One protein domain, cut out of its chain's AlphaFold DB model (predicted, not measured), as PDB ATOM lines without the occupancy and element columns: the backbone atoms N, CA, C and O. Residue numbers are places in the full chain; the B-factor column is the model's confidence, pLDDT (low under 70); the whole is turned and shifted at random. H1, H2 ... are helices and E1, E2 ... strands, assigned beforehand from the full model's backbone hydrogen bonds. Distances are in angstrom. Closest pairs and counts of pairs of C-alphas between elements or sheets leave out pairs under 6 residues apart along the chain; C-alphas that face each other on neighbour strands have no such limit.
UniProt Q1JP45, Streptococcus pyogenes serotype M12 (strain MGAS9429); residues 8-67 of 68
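This is residues 8 to 67 of the 68 residues of a protein of Streptococcus pyogenes serotype M12 (strain MGAS9429) (UniProt Q1JP45). A small head, the parallel strands E1 and E2 joined through helix H1, bears a long arm: helix H2, with short H3 turned at its far end. Residues 37 to 67 stick out. The printed part has 60 residues, with named elements in the order E1, H1, E2, H2, H3, mixed helices and strands; it is extended, radius of gyration of the C-alphas 19.7 A, spans 56 by 24 by 15 A.

Find C-alpha 8 at (350.200, 175.427, 239.920), where E1, residues 8 to 11, begins; H1, 17 to 23, and E2, 28 to 32, follow. H2, residues 35 to 54, runs 28.0 A; H3, 60 to 65, ends at (364.644, 214.321, 227.465).

E1, H1, E2 form a strand-helix-strand unit, parallel neighbour strands with a helix between, its crossover right-handed; look for N 10 and O 30, 2.8 A apart, within hydrogen-bond range. The closest C-alphas of E1 and H1, Ile 10 and Tyr 17, are 7.1 A apart. H2 and H3 are apart. In H1, H2 and H3 every O i to N i+4 pair is within hydrogen-bond range.

The farthest C-alphas, Gln 26 and Ile 60, are 56.5 A apart. The printed part has no cut, its links are tight, and residues 56 to 67 have pLDDT under 70.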
ATOM      1  N   ILE A   8     349.911 174.366 238.958       84.69
ATOM      2  CA  ILE A   8     350.200 175.427 239.920       84.69
ATOM      3  C   ILE A   8     351.664 175.782 239.786       84.69
ATOM      4  O   ILE A   8     352.524 174.908 239.784       84.69
ATOM      5  N   THR A   9     351.940 177.072 239.691       87.12
ATOM      6  CA  THR A   9     353.301 177.591 239.638       87.12
ATOM      7  C   THR A   9     353.621 178.217 240.993       87.12
ATOM      8  O   THR A   9     352.909 179.118 241.430       87.12
ATOM      9  N   ILE A  10     354.637 177.708 241.692       84.75
ATOM     10  CA  ILE A  10     355.012 178.142 243.046       84.75
ATOM     11  C   ILE A  10     356.453 178.641 243.022       84.75
ATOM     12  O   ILE A  10     357.355 177.942 242.569       84.75
ATOM     13  N   GLY A  11     356.693 179.841 243.546       84.88
ATOM     14  CA  GLY A  11     358.053 180.340 243.724       84.88
ATOM     15  C   GLY A  11     358.834 179.514 244.750       84.88
ATOM     16  O   GLY A  11     358.303 179.158 245.798       84.88
ATOM     17  N   ILE A  12     360.123 179.284 244.491       76.69
ATOM     18  CA  ILE A  12     361.013 178.480 245.358       76.69
ATOM     19  C   ILE A  12     361.095 178.977 246.819       76.69
ATOM     20  O   ILE A  12     361.375 178.194 247.716       76.69
ATOM     21  N   LEU A  13     360.834 180.268 247.065       73.56
ATOM     22  CA  LEU A  13     360.828 180.883 248.406       73.56
ATOM     23  C   LEU A  13     359.411 181.184 248.922       73.56
ATOM     24  O   LEU A  13     359.232 182.070 249.754       73.56
ATOM     25  N   SER A  14     358.381 180.539 248.374       77.88
ATOM     26  CA  SER A  14     357.015 180.759 248.845       77.88
ATOM     27  C   SER A  14     356.831 180.138 250.230       77.88
ATOM     28  O   SER A  14     357.007 178.931 250.394       77.88
ATOM     29  N   ALA A  15     356.427 180.951 251.210       78.38
ATOM     30  CA  ALA A  15     356.162 180.516 252.587       78.38
ATOM     31  C   ALA A  15     355.063 179.438 252.684       78.38
ATOM     32  O   ALA A  15     354.993 178.705 253.662       78.38
ATOM     33  N   HIS A  16     354.245 179.304 251.636       80.56
ATOM     34  CA  HIS A  16     353.074 178.430 251.598       80.56
ATOM     35  C   HIS A  16     353.286 177.173 250.750       80.56
ATOM     36  O   HIS A  16     352.313 176.549 250.338       80.56
ATOM     37  N   TYR A  17     354.533 176.791 250.452       82.25
ATOM     38  CA  TYR A  17     354.812 175.606 249.631       82.25
ATOM     39  C   TYR A  17     354.090 174.359 250.162       82.25
ATOM     40  O   TYR A  17     353.384 173.693 249.411       82.25
ATOM     41  N   TYR A  18     354.202 174.101 251.467       83.00
ATOM     42  CA  TYR A  18     353.588 172.943 252.118       83.00
ATOM     43  C   TYR A  18     352.053 173.009 252.155       83.00
ATOM     44  O   TYR A  18     351.365 172.016 251.945       83.00
ATOM     45  N   GLU A  19     351.488 174.191 252.388       86.75
ATOM     46  CA  GLU A  19     350.034 174.362 252.420       86.75
ATOM     47  C   GLU A  19     349.432 174.185 251.022       86.75
ATOM     48  O   GLU A  19     348.425 173.502 250.847       86.75
ATOM     49  N   ILE A  20     350.072 174.748 249.994       84.31
ATOM     50  CA  ILE A  20     349.601 174.671 248.609       84.31
ATOM     51  C   ILE A  20     349.712 173.238 248.075       84.31
ATOM     52  O   ILE A  20     348.798 172.783 247.386       84.31
ATOM     53  N   THR A  21     350.770 172.497 248.417       81.75
ATOM     54  CA  THR A  21     350.901 171.086 248.015       81.75
ATOM     55  C   THR A  21     349.801 170.222 248.640       81.75
ATOM     56  O   THR A  21     349.216 169.393 247.944       81.75
ATOM     57  N   MET A  22     349.443 170.466 249.906       86.25
ATOM     58  CA  MET A  22     348.362 169.748 250.597       86.25
ATOM     59  C   MET A  22     346.968 170.100 250.066       86.25
ATOM     60  O   MET A  22     346.080 169.251 250.006       86.25
ATOM     61  N   LEU A  23     346.756 171.349 249.651       87.38
ATOM     62  CA  LEU A  23     345.465 171.804 249.130       87.38
ATOM     63  C   LEU A  23     345.196 171.344 247.689       87.38
ATOM     64  O   LEU A  23     344.031 171.293 247.280       87.38
ATOM     65  N   PHE A  24     346.244 171.015 246.929       86.38
ATOM     66  CA  PHE A  24     346.172 170.728 245.495       86.38
ATOM     67  C   PHE A  24     346.949 169.471 245.097       86.38
ATOM     68  O   PHE A  24     347.743 169.468 244.159       86.38
ATOM     69  N   LEU A  25     346.636 168.367 245.771       81.12
ATOM     70  CA  LEU A  25     347.260 167.053 245.576       81.12
ATOM     71  C   LEU A  25     347.143 166.492 244.144       81.12
ATOM     72  O   LEU A  25     347.914 165.622 243.759       81.12
ATOM     73  N   GLN A  26     346.175 166.971 243.354       85.06
ATOM     74  CA  GLN A  26     345.936 166.527 241.971       85.06
ATOM     75  C   GLN A  26     346.550 167.454 240.908       85.06
ATOM     76  O   GLN A  26     346.459 167.159 239.716       85.06
ATOM     77  N   ALA A  27     347.145 168.581 241.309       87.44
ATOM     78  CA  ALA A  27     347.702 169.558 240.381       87.44
ATOM     79  C   ALA A  27     349.205 169.333 240.175       87.44
ATOM     80  O   ALA A  27     349.946 169.049 241.114       87.44
ATOM     81  N   LYS A  28     349.689 169.532 238.945       87.62
ATOM     82  CA  LYS A  28     351.124 169.546 238.654       87.62
ATOM     83  C   LYS A  28     351.748 170.820 239.223       87.62
ATOM     84  O   LYS A  28     351.380 171.918 238.809       87.62
ATOM     85  N   ILE A  29     352.711 170.672 240.127       85.00
ATOM     86  CA  ILE A  29     353.426 171.798 240.731       85.00
ATOM     87  C   ILE A  29     354.682 172.099 239.913       85.00
ATOM     88  O   ILE A  29     355.531 171.234 239.713       85.00
ATOM     89  N   ILE A  30     354.786 173.331 239.427       86.25
ATOM     90  CA  ILE A  30     355.938 173.864 238.703       86.25
ATOM     91  C   ILE A  30     356.651 174.849 239.626       86.25
ATOM     92  O   ILE A  30     356.035 175.778 240.146       86.25
ATOM     93  N   LEU A  31     357.952 174.652 239.826       84.88
ATOM     94  CA  LEU A  31     358.774 175.591 240.578       84.88
ATOM     95  C   LEU A  31     359.148 176.780 239.695       84.88
ATOM     96  O   LEU A  31     359.743 176.615 238.632       84.88
ATOM     97  N   ASP A  32     358.826 177.981 240.160       82.38
ATOM     98  CA  ASP A  32     359.153 179.221 239.471       82.38
ATOM     99  C   ASP A  32     360.435 179.841 240.027       82.38
ATOM    100  O   ASP A  32     360.464 180.456 241.104       82.38
ATOM    101  N   CYS A  33     361.502 179.686 239.249       79.62
ATOM    102  CA  CYS A  33     362.820 180.241 239.516       79.62
ATOM    103  C   CYS A  33     362.957 181.723 239.129       79.62
ATOM    104  O   CYS A  33     363.886 182.371 239.612       79.62
ATOM    105  N   PHE A  34     362.039 182.304 238.345       83.69
ATOM    106  CA  PHE A  34     362.119 183.701 237.896       83.69
ATOM    107  C   PHE A  34     361.943 184.707 239.035       83.69
ATOM    108  O   PHE A  34     362.416 185.843 238.952       83.69
ATOM    109  N   HIS A  35     361.374 184.275 240.158       80.19
ATOM    110  CA  HIS A  35     361.241 185.092 241.359       80.19
ATOM    111  C   HIS A  35     362.583 185.604 241.912       80.19
ATOM    112  O   HIS A  35     362.634 186.705 242.461       80.19
ATOM    113  N   ILE A  36     363.675 184.839 241.790       83.88
ATOM    114  CA  ILE A  36     365.008 185.255 242.263       83.88
ATOM    115  C   ILE A  36     365.567 186.408 241.410       83.88
ATOM    116  O   ILE A  36     365.790 187.491 241.966       83.88
ATOM    117  N   PRO A  37     365.747 186.255 240.082       89.81
ATOM    118  CA  PRO A  37     366.234 187.343 239.240       89.81
ATOM    119  C   PRO A  37     365.267 188.537 239.206       89.81
ATOM    120  O   PRO A  37     365.717 189.680 239.113       89.81
ATOM    121  N   GLN A  38     363.954 188.325 239.351       88.12
ATOM    122  CA  GLN A  38     362.980 189.416 239.437       88.12
ATOM    123  C   GLN A  38     363.131 190.234 240.723       88.12
ATOM    124  O   GLN A  38     363.174 191.465 240.658       88.12
ATOM    125  N   ARG A  39     363.265 189.583 241.889       88.12
ATOM    126  CA  ARG A  39     363.531 190.286 243.156       88.12
ATOM    127  C   ARG A  39     364.854 191.041 243.111       88.12
ATOM    128  O   ARG A  39     364.902 192.185 243.556       88.12
ATOM    129  N   LEU A  40     365.896 190.457 242.521       93.62
ATOM    130  CA  LEU A  40     367.179 191.135 242.344       93.62
ATOM    131  C   LEU A  40     367.040 192.387 241.465       93.62
ATOM    132  O   LEU A  40     367.481 193.469 241.850       93.62
ATOM    133  N   ARG A  41     366.351 192.279 240.323       95.56
ATOM    134  CA  ARG A  41     366.052 193.420 239.443       95.56
ATOM    135  C   ARG A  41     365.313 194.534 240.190       95.56
ATOM    136  O   ARG A  41     365.647 195.712 240.039       95.56
ATOM    137  N   GLN A  42     364.331 194.175 241.012       94.56
ATOM    138  CA  GLN A  42     363.610 195.137 241.846       94.56
ATOM    139  C   GLN A  42     364.520 195.776 242.902       94.56
ATOM    140  O   GLN A  42     364.467 196.992 243.077       94.56
ATOM    141  N   ALA A  43     365.375 194.998 243.569       96.31
ATOM    142  CA  ALA A  43     366.323 195.504 244.560       96.31
ATOM    143  C   ALA A  43     367.294 196.523 243.944       96.31
ATOM    144  O   ALA A  43     367.445 197.619 244.481       96.31
ATOM    145  N   ILE A  44     367.864 196.215 242.776       97.19
ATOM    146  CA  ILE A  44     368.743 197.125 242.027       97.19
ATOM    147  C   ILE A  44     367.999 198.410 241.648       97.19
ATOM    148  O   ILE A  44     368.512 199.514 241.832       97.19
ATOM    149  N   THR A  45     366.762 198.286 241.166       94.94
ATOM    150  CA  THR A  45     365.940 199.445 240.787       94.94
ATOM    151  C   THR A  45     365.663 200.347 241.990       94.94
ATOM    152  O   THR A  45     365.863 201.558 241.915       94.94
ATOM    153  N   ARG A  46     365.264 199.766 243.128       95.50
ATOM    154  CA  ARG A  46     365.039 200.498 244.383       95.50
ATOM    155  C   ARG A  46     366.318 201.154 244.892       95.50
ATOM    156  O   ARG A  46     366.278 202.303 245.320       95.50
ATOM    157  N   PHE A  47     367.447 200.453 244.816       94.75
ATOM    158  CA  PHE A  47     368.752 200.980 245.199       94.75
ATOM    159  C   PHE A  47     369.126 202.209 244.366       94.75
ATOM    160  O   PHE A  47     369.461 203.251 244.928       94.75
ATOM    161  N   ARG A  48     368.973 202.125 243.040       91.12
ATOM    162  CA  ARG A  48     369.203 203.245 242.120       91.12
ATOM    163  C   ARG A  48     368.293 204.436 242.423       91.12
ATOM    164  O   ARG A  48     368.782 205.558 242.496       91.12
ATOM    165  N   ILE A  49     366.991 204.209 242.615       88.50
ATOM    166  CA  ILE A  49     366.039 205.276 242.967       88.50
ATOM    167  C   ILE A  49     366.439 205.935 244.287       88.50
ATOM    168  O   ILE A  49     366.444 207.157 244.380       88.50
ATOM    169  N   ARG A  50     366.813 205.138 245.295       91.12
ATOM    170  CA  ARG A  50     367.263 205.658 246.585       91.12
ATOM    171  C   ARG A  50     368.491 206.544 246.425       91.12
ATOM    172  O   ARG A  50     368.449 207.652 246.932       91.12
ATOM    173  N   ILE A  51     369.512 206.100 245.687       89.25
ATOM    174  CA  ILE A  51     370.703 206.913 245.399       89.25
ATOM    175  C   ILE A  51     370.304 208.246 244.777       89.25
ATOM    176  O   ILE A  51     370.715 209.281 245.287       89.25
ATOM    177  N   ILE A  52     369.474 208.219 243.729       84.94
ATOM    178  CA  ILE A  52     369.017 209.429 243.033       84.94
ATOM    179  C   ILE A  52     368.280 210.368 243.993       84.94
ATOM    180  O   ILE A  52     368.543 211.563 243.987       84.94
ATOM    181  N   ASN A  53     367.394 209.835 244.836       84.25
ATOM    182  CA  ASN A  53     366.614 210.631 245.782       84.25
ATOM    183  C   ASN A  53     367.458 211.190 246.939       84.25
ATOM    184  O   ASN A  53     367.145 212.260 247.447       84.25
ATOM    185  N   THR A  54     368.498 210.471 247.379       83.88
ATOM    186  CA  THR A  54     369.402 210.926 248.451       83.88
ATOM    187  C   THR A  54     370.497 211.851 247.940       83.88
ATOM    188  O   THR A  54     370.970 212.712 248.674       83.88
ATOM    189  N   SER A  55     370.921 211.687 246.688       75.31
ATOM    190  CA  SER A  55     371.851 212.612 246.061       75.31
ATOM    191  C   SER A  55     371.104 213.903 245.742       75.31
ATOM    192  O   SER A  55     370.089 213.867 245.055       75.31
ATOM    193  N   ALA A  56     371.616 215.062 246.154       65.88
ATOM    194  CA  ALA A  56     371.046 216.371 245.794       65.88
ATOM    195  C   ALA A  56     371.105 216.684 244.275       65.88
ATOM    196  O   ALA A  56     370.793 217.793 243.837       65.88
ATOM    197  N   ILE A  57     371.506 215.705 243.457       68.31
ATOM    198  CA  ILE A  57     371.573 215.767 242.005       68.31
ATOM    199  C   ILE A  57     370.139 215.775 241.468       68.31
ATOM    200  O   ILE A  57     369.495 214.737 241.312       68.31
ATOM    201  N   LYS A  58     369.627 216.967 241.143       65.44
ATOM    202  CA  LYS A  58     368.400 217.086 240.349       65.44
ATOM    203  C   LYS A  58     368.669 216.461 238.972       65.44
ATOM    204  O   LYS A  58     369.608 216.890 238.302       65.44
ATOM    205  N   PRO A  59     367.865 215.494 238.496       66.31
ATOM    206  CA  PRO A  59     368.042 214.922 237.166       66.31
ATOM    207  C   PRO A  59     367.548 215.924 236.107       66.31
ATOM    208  O   PRO A  59     366.447 215.801 235.573       66.31
ATOM    209  N   ILE A  60     368.351 216.954 235.830       63.06
ATOM    210  CA  ILE A  60     368.045 218.020 234.861       63.06
ATOM    211  C   ILE A  60     368.007 217.443 233.436       63.06
ATOM    212  O   ILE A  60     367.111 217.774 232.662       63.06
ATOM    213  N   ALA A  61     368.904 216.499 233.126       63.00
ATOM    214  CA  ALA A  61     368.990 215.847 231.817       63.00
ATOM    215  C   ALA A  61     367.801 214.912 231.510       63.00
ATOM    216  O   ALA A  61     367.334 214.841 230.381       63.00
ATOM    217  N   TYR A  62     367.258 214.205 232.509       60.44
ATOM    218  CA  TYR A  62     366.133 213.287 232.276       60.44
ATOM    219  C   TYR A  62     364.795 214.022 232.101       60.44
ATOM    220  O   TYR A  62     363.936 213.568 231.352       60.44
ATOM    221  N   ARG A  63     364.600 215.165 232.777       62.50
ATOM    222  CA  ARG A  63     363.383 215.980 232.611       62.50
ATOM    223  C   ARG A  63     363.309 216.643 231.237       62.50
ATOM    224  O   ARG A  63     362.223 216.723 230.682       62.50
ATOM    225  N   THR A  64     364.441 217.083 230.698       67.75
ATOM    226  CA  THR A  64     364.529 217.685 229.358       67.75
ATOM    227  C   THR A  64     364.324 216.651 228.251       67.75
ATOM    228  O   THR A  64     363.595 216.927 227.308       67.75
ATOM    229  N   LEU A  65     364.851 215.432 228.410       65.31
ATOM    230  CA  LEU A  65     364.644 214.321 227.465       65.31
ATOM    231  C   LEU A  65     363.205 213.785 227.398       65.31
ATOM    232  O   LEU A  65     362.872 213.084 226.455       65.31
ATOM    233  N   LYS A  66     362.363 214.052 228.403       61.28
ATOM    234  CA  LYS A  66     360.964 213.586 228.435       61.28
ATOM    235  C   LYS A  66     359.973 214.586 227.825       61.28
ATOM    236  O   LYS A  66     358.781 214.300 227.796       61.28
ATOM    237  N   LEU A  67     360.457 215.773 227.453       66.00
ATOM    238  CA  LEU A  67     359.672 216.896 226.931       66.00
ATOM    239  C   LEU A  67     359.870 217.121 225.419       66.00
ATOM    240  O   LEU A  67     359.202 217.989 224.866       66.00
TER     241      LEU A  67